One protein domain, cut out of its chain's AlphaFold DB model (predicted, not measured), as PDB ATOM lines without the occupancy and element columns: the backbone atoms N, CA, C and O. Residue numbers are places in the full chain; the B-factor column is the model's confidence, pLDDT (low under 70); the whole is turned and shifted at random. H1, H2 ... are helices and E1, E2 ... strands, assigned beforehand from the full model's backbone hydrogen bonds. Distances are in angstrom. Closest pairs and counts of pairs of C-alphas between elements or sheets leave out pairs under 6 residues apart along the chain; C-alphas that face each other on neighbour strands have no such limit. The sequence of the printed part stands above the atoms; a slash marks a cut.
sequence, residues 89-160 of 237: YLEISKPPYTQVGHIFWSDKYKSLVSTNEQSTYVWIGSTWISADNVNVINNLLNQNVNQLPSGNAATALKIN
ATOM      1  N   TYR A  89     213.893 247.346 338.128       50.97
ATOM      2  CA  TYR A  89     212.510 246.866 337.988       50.97
ATOM      3  C   TYR A  89     211.798 246.638 339.314       50.97
ATOM      4  O   TYR A  89     210.600 246.407 339.296       50.97
ATOM      5  N   LEU A  90     212.507 246.692 340.440       57.94
ATOM      6  CA  LEU A  90     211.896 246.596 341.762       57.94
ATOM      7  C   LEU A  90     211.569 247.978 342.327       57.94
ATOM      8  O   LEU A  90     211.005 248.047 343.410       57.94
ATOM      9  N   GLU A  91     211.945 249.074 341.647       68.88
ATOM     10  CA  GLU A  91     211.608 250.423 342.100       68.88
ATOM     11  C   GLU A  91     210.094 250.625 342.012       68.88
ATOM     12  O   GLU A  91     209.478 250.439 340.959       68.88
ATOM     13  N   ILE A  92     209.497 251.039 343.127       76.06
ATOM     14  CA  ILE A  92     208.087 251.410 343.160       76.06
ATOM     15  C   ILE A  92     207.934 252.668 342.314       76.06
ATOM     16  O   ILE A  92     208.615 253.666 342.552       76.06
ATOM     17  N   SER A  93     207.074 252.606 341.305       79.88
ATOM     18  CA  SER A  93     206.699 253.757 340.487       79.88
ATOM     19  C   SER A  93     205.507 254.482 341.104       79.88
ATOM     20  O   SER A  93     204.831 253.931 341.974       79.88
ATOM     21  N   LYS A  94     205.230 255.709 340.642       86.44
ATOM     22  CA  LYS A  94     204.094 256.502 341.123       86.44
ATOM     23  C   LYS A  94     202.786 255.692 341.022       86.44
ATOM     24  O   LYS A  94     202.423 255.312 339.907       86.44
ATOM     25  N   PRO A  95     202.093 255.427 342.146       89.62
ATOM     26  CA  PRO A  95     200.793 254.777 342.136       89.62
ATOM     27  C   PRO A  95     199.718 255.692 341.539       89.62
ATOM     28  O   PRO A  95     199.818 256.913 341.677       89.62
ATOM     29  N   PRO A  96     198.669 255.124 340.917       90.69
ATOM     30  CA  PRO A  96     197.504 255.882 340.457       90.69
ATOM     31  C   PRO A  96     196.812 256.661 341.580       90.69
ATOM     32  O   PRO A  96     196.369 257.786 341.363       90.69
ATOM     33  N   TYR A  97     196.784 256.088 342.783       95.12
ATOM     34  CA  TYR A  97     196.269 256.720 343.992       95.12
ATOM     35  C   TYR A  97     197.376 256.815 345.035       95.12
ATOM     36  O   TYR A  97     197.940 255.803 345.455       95.12
ATOM     37  N   THR A  98     197.700 258.048 345.422       94.19
ATOM     38  CA  THR A  98     198.918 258.388 346.168       94.19
ATOM     39  C   THR A  98     198.702 258.614 347.660       94.19
ATOM     40  O   THR A  98     199.684 258.667 348.389       94.19
ATOM     41  N   GLN A  99     197.454 258.739 348.119       95.56
ATOM     42  CA  GLN A  99     197.114 259.130 349.492       95.56
ATOM     43  C   GLN A  99     197.275 257.989 350.511       95.56
ATOM     44  O   GLN A  99     197.338 256.808 350.160       95.56
ATOM     45  N   VAL A 100     197.314 258.359 351.795       94.75
ATOM     46  CA  VAL A 100     197.301 257.414 352.922       94.75
ATOM     47  C   VAL A 100     196.063 256.519 352.833       94.75
ATOM     48  O   VAL A 100     194.970 256.993 352.542       94.75
ATOM     49  N   GLY A 101     196.242 255.218 353.066       92.56
ATOM     50  CA  GLY A 101     195.167 254.219 353.007       92.56
ATOM     51  C   GLY A 101     194.804 253.749 351.594       92.56
ATOM     52  O   GLY A 101     194.266 252.657 351.434       92.56
ATOM     53  N   HIS A 102     195.189 254.492 350.552       95.38
ATOM     54  CA  HIS A 102     194.990 254.070 349.163       95.38
ATOM     55  C   HIS A 102     196.047 253.079 348.681       95.38
ATOM     56  O   HIS A 102     195.853 252.453 347.644       95.38
ATOM     57  N   ILE A 103     197.159 252.928 349.407       94.56
ATOM     58  CA  ILE A 103     198.251 252.013 349.063       94.56
ATOM     59  C   ILE A 103     198.418 250.997 350.188       94.56
ATOM     60  O   ILE A 103     198.714 251.372 351.321       94.56
ATOM     61  N   PHE A 104     198.270 249.708 349.884       93.56
ATOM     62  CA  PHE A 104     198.438 248.641 350.874       93.56
ATOM     63  C   PHE A 104     198.917 247.330 350.249       93.56
ATOM     64  O   PHE A 104     198.826 247.110 349.044       93.56
ATOM     65  N   TRP A 105     199.438 246.432 351.079       92.31
ATOM     66  CA  TRP A 105     199.829 245.087 350.677       92.31
ATOM     67  C   TRP A 105     198.610 244.173 350.554       92.31
ATOM     68  O   TRP A 105     197.858 243.990 351.510       92.31
ATOM     69  N   SER A 106     198.447 243.542 349.393       89.25
ATOM     70  CA  SER A 106     197.401 242.554 349.155       89.25
ATOM     71  C   SER A 106     197.968 241.142 349.161       89.25
ATOM     72  O   SER A 106     198.763 240.766 348.296       89.25
ATOM     73  N   ASP A 107     197.487 240.308 350.081       85.94
ATOM     74  CA  ASP A 107     197.855 238.892 350.117       85.94
ATOM     75  C   ASP A 107     197.297 238.076 348.952       85.94
ATOM     76  O   ASP A 107     197.858 237.019 348.658       85.94
ATOM     77  N   LYS A 108     196.249 238.571 348.279       86.81
ATOM     78  CA  LYS A 108     195.700 237.982 347.050       86.81
ATOM     79  C   LYS A 108     196.705 238.076 345.903       86.81
ATOM     80  O   LYS A 108     196.925 237.097 345.203       86.81
ATOM     81  N   TYR A 109     197.311 239.250 345.725       83.88
ATOM     82  CA  TYR A 109     198.264 239.505 344.639       83.88
ATOM     83  C   TYR A 109     199.726 239.294 345.052       83.88
ATOM     84  O   TYR A 109     200.605 239.336 344.196       83.88
ATOM     85  N   LYS A 110     199.994 239.095 346.353       82.75
ATOM     86  CA  LYS A 110     201.344 239.100 346.949       82.75
ATOM     87  C   LYS A 110     202.155 240.327 346.517       82.75
ATOM     88  O   LYS A 110     203.342 240.226 346.214       82.75
ATOM     89  N   SER A 111     201.484 241.476 346.465       85.31
ATOM     90  CA  SER A 111     202.065 242.738 346.019       85.31
ATOM     91  C   SER A 111     201.320 243.943 346.593       85.31
ATOM     92  O   SER A 111     200.257 243.800 347.205       85.31
ATOM     93  N   LEU A 112     201.875 245.136 346.381       89.50
ATOM     94  CA  LEU A 112     201.191 246.390 346.667       89.50
ATOM     95  C   LEU A 112     200.014 246.598 345.719       89.50
ATOM     96  O   LEU A 112     200.069 246.290 344.526       89.50
ATOM     97  N   VAL A 113     198.968 247.186 346.271       92.44
ATOM     98  CA  VAL A 113     197.771 247.624 345.577       92.44
ATOM     99  C   VAL A 113     197.594 249.115 345.812       92.44
ATOM    100  O   VAL A 113     197.852 249.593 346.911       92.44
ATOM    101  N   SER A 114     197.164 249.826 344.773       94.50
ATOM    102  CA  SER A 114     196.729 251.217 344.826       94.50
ATOM    103  C   SER A 114     195.259 251.275 344.423       94.50
ATOM    104  O   SER A 114     194.898 250.781 343.353       94.50
ATOM    105  N   THR A 115     194.399 251.819 345.278       95.19
ATOM    106  CA  THR A 115     192.948 251.848 345.056       95.19
ATOM    107  C   THR A 115     192.294 253.068 345.693       95.19
ATOM    108  O   THR A 115     192.759 253.568 346.712       95.19
ATOM    109  N   ASN A 116     191.199 253.518 345.091       92.81
ATOM    110  CA  ASN A 116     190.255 254.490 345.644       92.81
ATOM    111  C   ASN A 116     188.869 253.849 345.866       92.81
ATOM    112  O   ASN A 116     187.854 254.523 345.731       92.81
ATOM    113  N   GLU A 117     188.831 252.530 346.087       86.75
ATOM    114  CA  GLU A 117     187.634 251.670 346.176       86.75
ATOM    115  C   GLU A 117     186.919 251.409 344.839       86.75
ATOM    116  O   GLU A 117     186.339 250.342 344.654       86.75
ATOM    117  N   GLN A 118     187.008 252.328 343.876       90.81
ATOM    118  CA  GLN A 118     186.337 252.220 342.572       90.81
ATOM    119  C   GLN A 118     187.220 251.567 341.509       90.81
ATOM    120  O   GLN A 118     186.746 250.799 340.676       90.81
ATOM    121  N   SER A 119     188.516 251.868 341.519       91.69
ATOM    122  CA  SER A 119     189.495 251.242 340.635       91.69
ATOM    123  C   SER A 119     190.663 250.739 341.451       91.69
ATOM    124  O   SER A 119     191.122 251.396 342.380       91.69
ATOM    125  N   THR A 120     191.165 249.569 341.083       93.62
ATOM    126  CA  THR A 120     192.241 248.902 341.809       93.62
ATOM    127  C   THR A 120     193.374 248.608 340.849       93.62
ATOM    128  O   THR A 120     193.151 248.081 339.765       93.62
ATOM    129  N   TYR A 121     194.598 248.921 341.256       89.69
ATOM    130  CA  TYR A 121     195.801 248.670 340.480       89.69
ATOM    131  C   TYR A 121     196.789 247.860 341.304       89.69
ATOM    132  O   TYR A 121     197.022 248.157 342.471       89.69
ATOM    133  N   VAL A 122     197.393 246.851 340.689       87.56
ATOM    134  CA  VAL A 122     198.389 245.974 341.303       87.56
ATOM    135  C   VAL A 122     199.766 246.385 340.808       87.56
ATOM    136  O   VAL A 122     199.985 246.510 339.602       87.56
ATOM    137  N   TRP A 123     200.699 246.593 341.727       85.75
ATOM    138  CA  TRP A 123     202.089 246.851 341.379       85.75
ATOM    139  C   TRP A 123     202.770 245.547 340.966       85.75
ATOM    140  O   TRP A 123     202.789 244.585 341.730       85.75
ATOM    141  N   ILE A 124     203.316 245.482 339.756       76.69
ATOM    142  CA  ILE A 124     204.040 244.311 339.251       76.69
ATOM    143  C   ILE A 124     205.293 244.808 338.536       76.69
ATOM    144  O   ILE A 124     205.219 245.553 337.554       76.69
ATOM    145  N   GLY A 125     206.465 244.426 339.043       71.81
ATOM    146  CA  GLY A 125     207.723 245.010 338.583       71.81
ATOM    147  C   GLY A 125     207.783 246.489 338.895       71.81
ATOM    148  O   GLY A 125     207.855 246.871 340.049       71.81
ATOM    149  N   SER A 126     207.753 247.324 337.866       69.81
ATOM    150  CA  SER A 126     207.824 248.778 338.004       69.81
ATOM    151  C   SER A 126     206.533 249.467 337.560       69.81
ATOM    152  O   SER A 126     206.548 250.667 337.293       69.81
ATOM    153  N   THR A 127     205.433 248.728 337.404       74.31
ATOM    154  CA  THR A 127     204.211 249.229 336.759       74.31
ATOM    155  C   THR A 127     202.980 248.908 337.589       74.31
ATOM    156  O   THR A 127     202.894 247.849 338.205       74.31
ATOM    157  N   TRP A 128     202.009 249.815 337.559       82.06
ATOM    158  CA  TRP A 128     200.685 249.624 338.133       82.06
ATOM    159  C   TRP A 128     199.727 249.133 337.052       82.06
ATOM    160  O   TRP A 128     199.490 249.824 336.062       82.06
ATOM    161  N   ILE A 129     199.206 247.924 337.223       81.94
ATOM    162  CA  ILE A 129     198.330 247.259 336.254       81.94
ATOM    163  C   ILE A 129     196.921 247.229 336.831       81.94
ATOM    164  O   ILE A 129     196.751 246.798 337.970       81.94
ATOM    165  N   SER A 130     195.913 247.671 336.067       89.69
ATOM    166  CA  SER A 130     194.518 247.584 336.527       89.69
ATOM    167  C   SER A 130     194.165 246.133 336.865       89.69
ATOM    168  O   SER A 130     194.437 245.224 336.075       89.69
ATOM    169  N   ALA A 131     193.538 245.943 338.026       84.69
ATOM    170  CA  ALA A 131     193.055 244.665 338.527       84.69
ATOM    171  C   ALA A 131     192.021 244.010 337.597       84.69
ATOM    172  O   ALA A 131     191.863 242.792 337.660       84.69
ATOM    173  N   ASP A 132     191.394 244.780 336.701       85.06
ATOM    174  CA  ASP A 132     190.474 244.273 335.674       85.06
ATOM    175  C   ASP A 132     191.201 243.408 334.630       85.06
ATOM    176  O   ASP A 132     190.618 242.507 334.030       85.06
ATOM    177  N   ASN A 133     192.513 243.607 334.452       79.00
ATOM    178  CA  ASN A 133     193.348 242.812 333.548       79.00
ATOM    179  C   ASN A 133     193.845 241.518 334.218       79.00
ATOM    180  O   ASN A 133     195.044 241.221 334.221       79.00
ATOM    181  N   VAL A 134     192.928 240.728 334.785       77.31
ATOM    182  CA  VAL A 134     193.234 239.531 335.597       77.31
ATOM    183  C   VAL A 134     194.150 238.543 334.866       77.31
ATOM    184  O   VAL A 134     195.113 238.050 335.449       77.31
ATOM    185  N   ASN A 135     193.909 238.294 333.574       71.31
ATOM    186  CA  ASN A 135     194.731 237.379 332.772       71.31
ATOM    187  C   ASN A 135     196.183 237.866 332.636       71.31
ATOM    188  O   ASN A 135     197.114 237.066 332.703       71.31
ATOM    189  N   VAL A 136     196.385 239.178 332.483       72.50
ATOM    190  CA  VAL A 136     197.722 239.781 332.399       72.50
ATOM    191  C   VAL A 136     198.433 239.664 333.744       72.50
ATOM    192  O   VAL A 136     199.580 239.229 333.791       72.50
ATOM    193  N   ILE A 137     197.736 239.987 334.837       71.00
ATOM    194  CA  ILE A 137     198.266 239.888 336.202       71.00
ATOM    195  C   ILE A 137     198.683 238.449 336.519       71.00
ATOM    196  O   ILE A 137     199.822 238.225 336.914       71.00
ATOM    197  N   ASN A 138     197.805 237.472 336.286       74.69
ATOM    198  CA  ASN A 138     198.094 236.066 336.568       74.69
ATOM    199  C   ASN A 138     199.287 235.557 335.752       74.69
ATOM    200  O   ASN A 138     200.168 234.900 336.301       74.69
ATOM    201  N   ASN A 139     199.362 235.902 334.463       68.31
ATOM    202  CA  ASN A 139     200.492 235.513 333.622       68.31
ATOM    203  C   ASN A 139     201.813 236.121 334.114       68.31
ATOM    204  O   ASN A 139     202.819 235.418 334.171       68.31
ATOM    205  N   LEU A 140     201.819 237.397 334.509       68.19
ATOM    206  CA  LEU A 140     203.026 238.067 335.005       68.19
ATOM    207  C   LEU A 140     203.468 237.544 336.379       68.19
ATOM    208  O   LEU A 140     204.663 237.324 336.591       68.19
ATOM    209  N   LEU A 141     202.517 237.285 337.282       69.00
ATOM    210  CA  LEU A 141     202.792 236.671 338.582       69.00
ATOM    211  C   LEU A 141     203.361 235.252 338.413       69.00
ATOM    212  O   LEU A 141     204.371 234.923 339.033       69.00
ATOM    213  N   ASN A 142     202.785 234.444 337.516       67.00
ATOM    214  CA  ASN A 142     203.242 233.076 337.237       67.00
ATOM    215  C   ASN A 142     204.608 233.027 336.531       67.00
ATOM    216  O   ASN A 142     205.367 232.077 336.713       67.00
ATOM    217  N   GLN A 143     204.965 234.052 335.753       61.03
ATOM    218  CA  GLN A 143     206.266 234.145 335.075       61.03
ATOM    219  C   GLN A 143     207.414 234.610 335.999       61.03
ATOM    220  O   GLN A 143     208.540 234.847 335.537       61.03
ATOM    221  N   ASN A 144     207.173 234.685 337.316       56.06
ATOM    222  CA  ASN A 144     208.111 235.173 338.332       56.06
ATOM    223  C   ASN A 144     208.598 236.605 338.049       56.06
ATOM    224  O   ASN A 144     209.736 236.959 338.369       56.06
ATOM    225  N   VAL A 145     207.762 237.429 337.408       54.88
ATOM    226  CA  VAL A 145     208.066 238.838 337.161       54.88
ATOM    227  C   VAL A 145     207.680 239.619 338.413       54.88
ATOM    228  O   VAL A 145     206.568 240.112 338.542       54.88
ATOM    229  N   ASN A 146     208.644 239.736 339.327       53.28
ATOM    230  CA  ASN A 146     208.753 240.807 340.319       53.28
ATOM    231  C   ASN A 146     207.638 240.912 341.374       53.28
ATOM    232  O   ASN A 146     206.739 241.750 341.291       53.28
ATOM    233  N   GLN A 147     207.809 240.148 342.449       57.41
ATOM    234  CA  GLN A 147     207.395 240.584 343.785       57.41
ATOM    235  C   GLN A 147     208.501 241.489 344.358       57.41
ATOM    236  O   GLN A 147     209.630 241.466 343.853       57.41
ATOM    237  N   LEU A 148     208.214 242.270 345.409       60.81
ATOM    238  CA  LEU A 148     209.282 242.868 346.228       60.81
ATOM    239  C   LEU A 148     210.352 241.803 346.518       60.81
ATOM    240  O   LEU A 148     209.979 240.637 346.700       60.81
ATOM    241  N   PRO A 149     211.648 242.173 346.592       59.69
ATOM    242  CA  PRO A 149     212.671 241.222 346.999       59.69
ATOM    243  C   PRO A 149     212.200 240.484 348.258       59.69
ATOM    244  O   PRO A 149     211.757 241.110 349.226       59.69
ATOM    245  N   SER A 150     212.221 239.152 348.213       57.44
ATOM    246  CA  SER A 150     211.771 238.332 349.334       57.44
ATOM    247  C   SER A 150     212.613 238.618 350.585       57.44
ATOM    248  O   SER A 150     213.745 239.100 350.514       57.44
ATOM    249  N   GLY A 151     212.042 238.357 351.762       65.12
ATOM    250  CA  GLY A 151     212.680 238.661 353.042       65.12
ATOM    251  C   GLY A 151     212.402 240.088 353.522       65.12
ATOM    252  O   GLY A 151     211.276 240.576 353.428       65.12
ATOM    253  N   ASN A 152     213.423 240.749 354.072       66.69
ATOM    254  CA  ASN A 152     213.258 241.985 354.847       66.69
ATOM    255  C   ASN A 152     212.688 243.165 354.042       66.69
ATOM    256  O   ASN A 152     211.983 243.983 354.622       66.69
ATOM    257  N   ALA A 153     212.932 243.243 352.727       69.00
ATOM    258  CA  ALA A 153     212.401 244.316 351.879       69.00
ATOM    259  C   ALA A 153     210.871 244.259 351.767       69.00
ATOM    260  O   ALA A 153     210.197 245.284 351.885       69.00
ATOM    261  N   ALA A 154     210.333 243.048 351.570       70.38
ATOM    262  CA  ALA A 154     208.900 242.800 351.528       70.38
ATOM    263  C   ALA A 154     208.260 243.083 352.889       70.38
ATOM    264  O   ALA A 154     207.275 243.809 352.956       70.38
ATOM    265  N   THR A 155     208.841 242.581 353.982       72.19
ATOM    266  CA  THR A 155     208.332 242.839 355.340       72.19
ATOM    267  C   THR A 155     208.357 244.329 355.686       72.19
ATOM    268  O   THR A 155     207.406 244.826 356.281       72.19
ATOM    269  N   ALA A 156     209.388 245.061 355.252       75.00
ATOM    270  CA  ALA A 156     209.508 246.496 355.489       75.00
ATOM    271  C   ALA A 156     208.434 247.338 354.776       75.00
ATOM    272  O   ALA A 156     208.155 248.447 355.221       75.00
ATOM    273  N   LEU A 157     207.829 246.834 353.696       83.12
ATOM    274  CA  LEU A 157     206.803 247.548 352.925       83.12
ATOM    275  C   LEU A 157     205.426 246.881 352.983       83.12
ATOM    276  O   LEU A 157     204.502 247.260 352.264       83.12
ATOM    277  N   LYS A 158     205.241 245.877 353.836       89.62
ATOM    278  CA  LYS A 158     203.896 245.396 354.124       89.62
ATOM    279  C   LYS A 158     203.159 246.507 354.869       89.62
ATOM    280  O   LYS A 158     203.425 246.742 356.046       89.62
ATOM    281  N   ILE A 159     202.234 247.162 354.169       92.38
ATOM    282  CA  ILE A 159     201.416 248.287 354.640       92.38
ATOM    283  C   ILE A 159     199.953 247.839 354.697       92.38
ATOM    284  O   ILE A 159     199.483 247.193 353.762       92.38
ATOM    285  N   ASN A 160     199.232 248.145 355.769       92.50
ATOM    286  CA  ASN A 160     197.804 247.863 355.892       92.50
ATOM    287  C   ASN A 160     196.946 248.949 355.210       92.50
ATOM    288  O   ASN A 160     197.442 249.995 354.799       92.50
TER     289      ASN A 160
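This is residues 89 to 160 of the 237 residues of an uncharacterized protein of Leuconostoc citreum (UniProt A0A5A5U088). A small, twisted antiparallel sheet of four strands has H1 over one face at E3 and E4, with short H2 off the sheet. The 72 printed residues, under half in named elements, run E1, E2, E3, E4, H1, H2; the sheet's order is E1 - E2 - E3 - E4. The class is mixed, helices and strands; the whole is compact, radius of gyration of the C-alphas 11.3 A, spanning 29 by 28 by 20 A.

Past residues 89 to 102, without named element, find C-alpha 103 at (198.251, 252.013, 349.063), where E1, residues 103 to 106, begins. E2, 111 to 115, and E3, 120 to 124, each span 12.9 A; E4 is 127 to 130. H1, 134 to 142, spans 12.0 A; H2, 152 to 156, ends at (209.508, 246.496, 355.489).

The strands form a meander, each the antiparallel neighbour of the one before. Within hydrogen-bond range find N 104 and O 113, 3.0 A, in hairpin E1 and E2; N 114 and O 121, 2.8 A, in hairpin E2 and E3; N 122 and O 129, 2.8 A, in hairpin E3 and E4. H1 is on the sheet, height 9.5 A, over E3 and E4; C-alphas 129 and 137 are the closest of E4 and H1, 7.4 A. H2 is only just not on it, with 4 pairs of C-alphas within 10 A. In H1 and H2 every O i to N i+4 pair is within range.

The farthest C-alphas, Gln 118 and Gly 151, are 31.4 A apart. The printed part has no cut and no long link; pLDDT is under 70 at residues 89 to 91, 126 and 139 to 153.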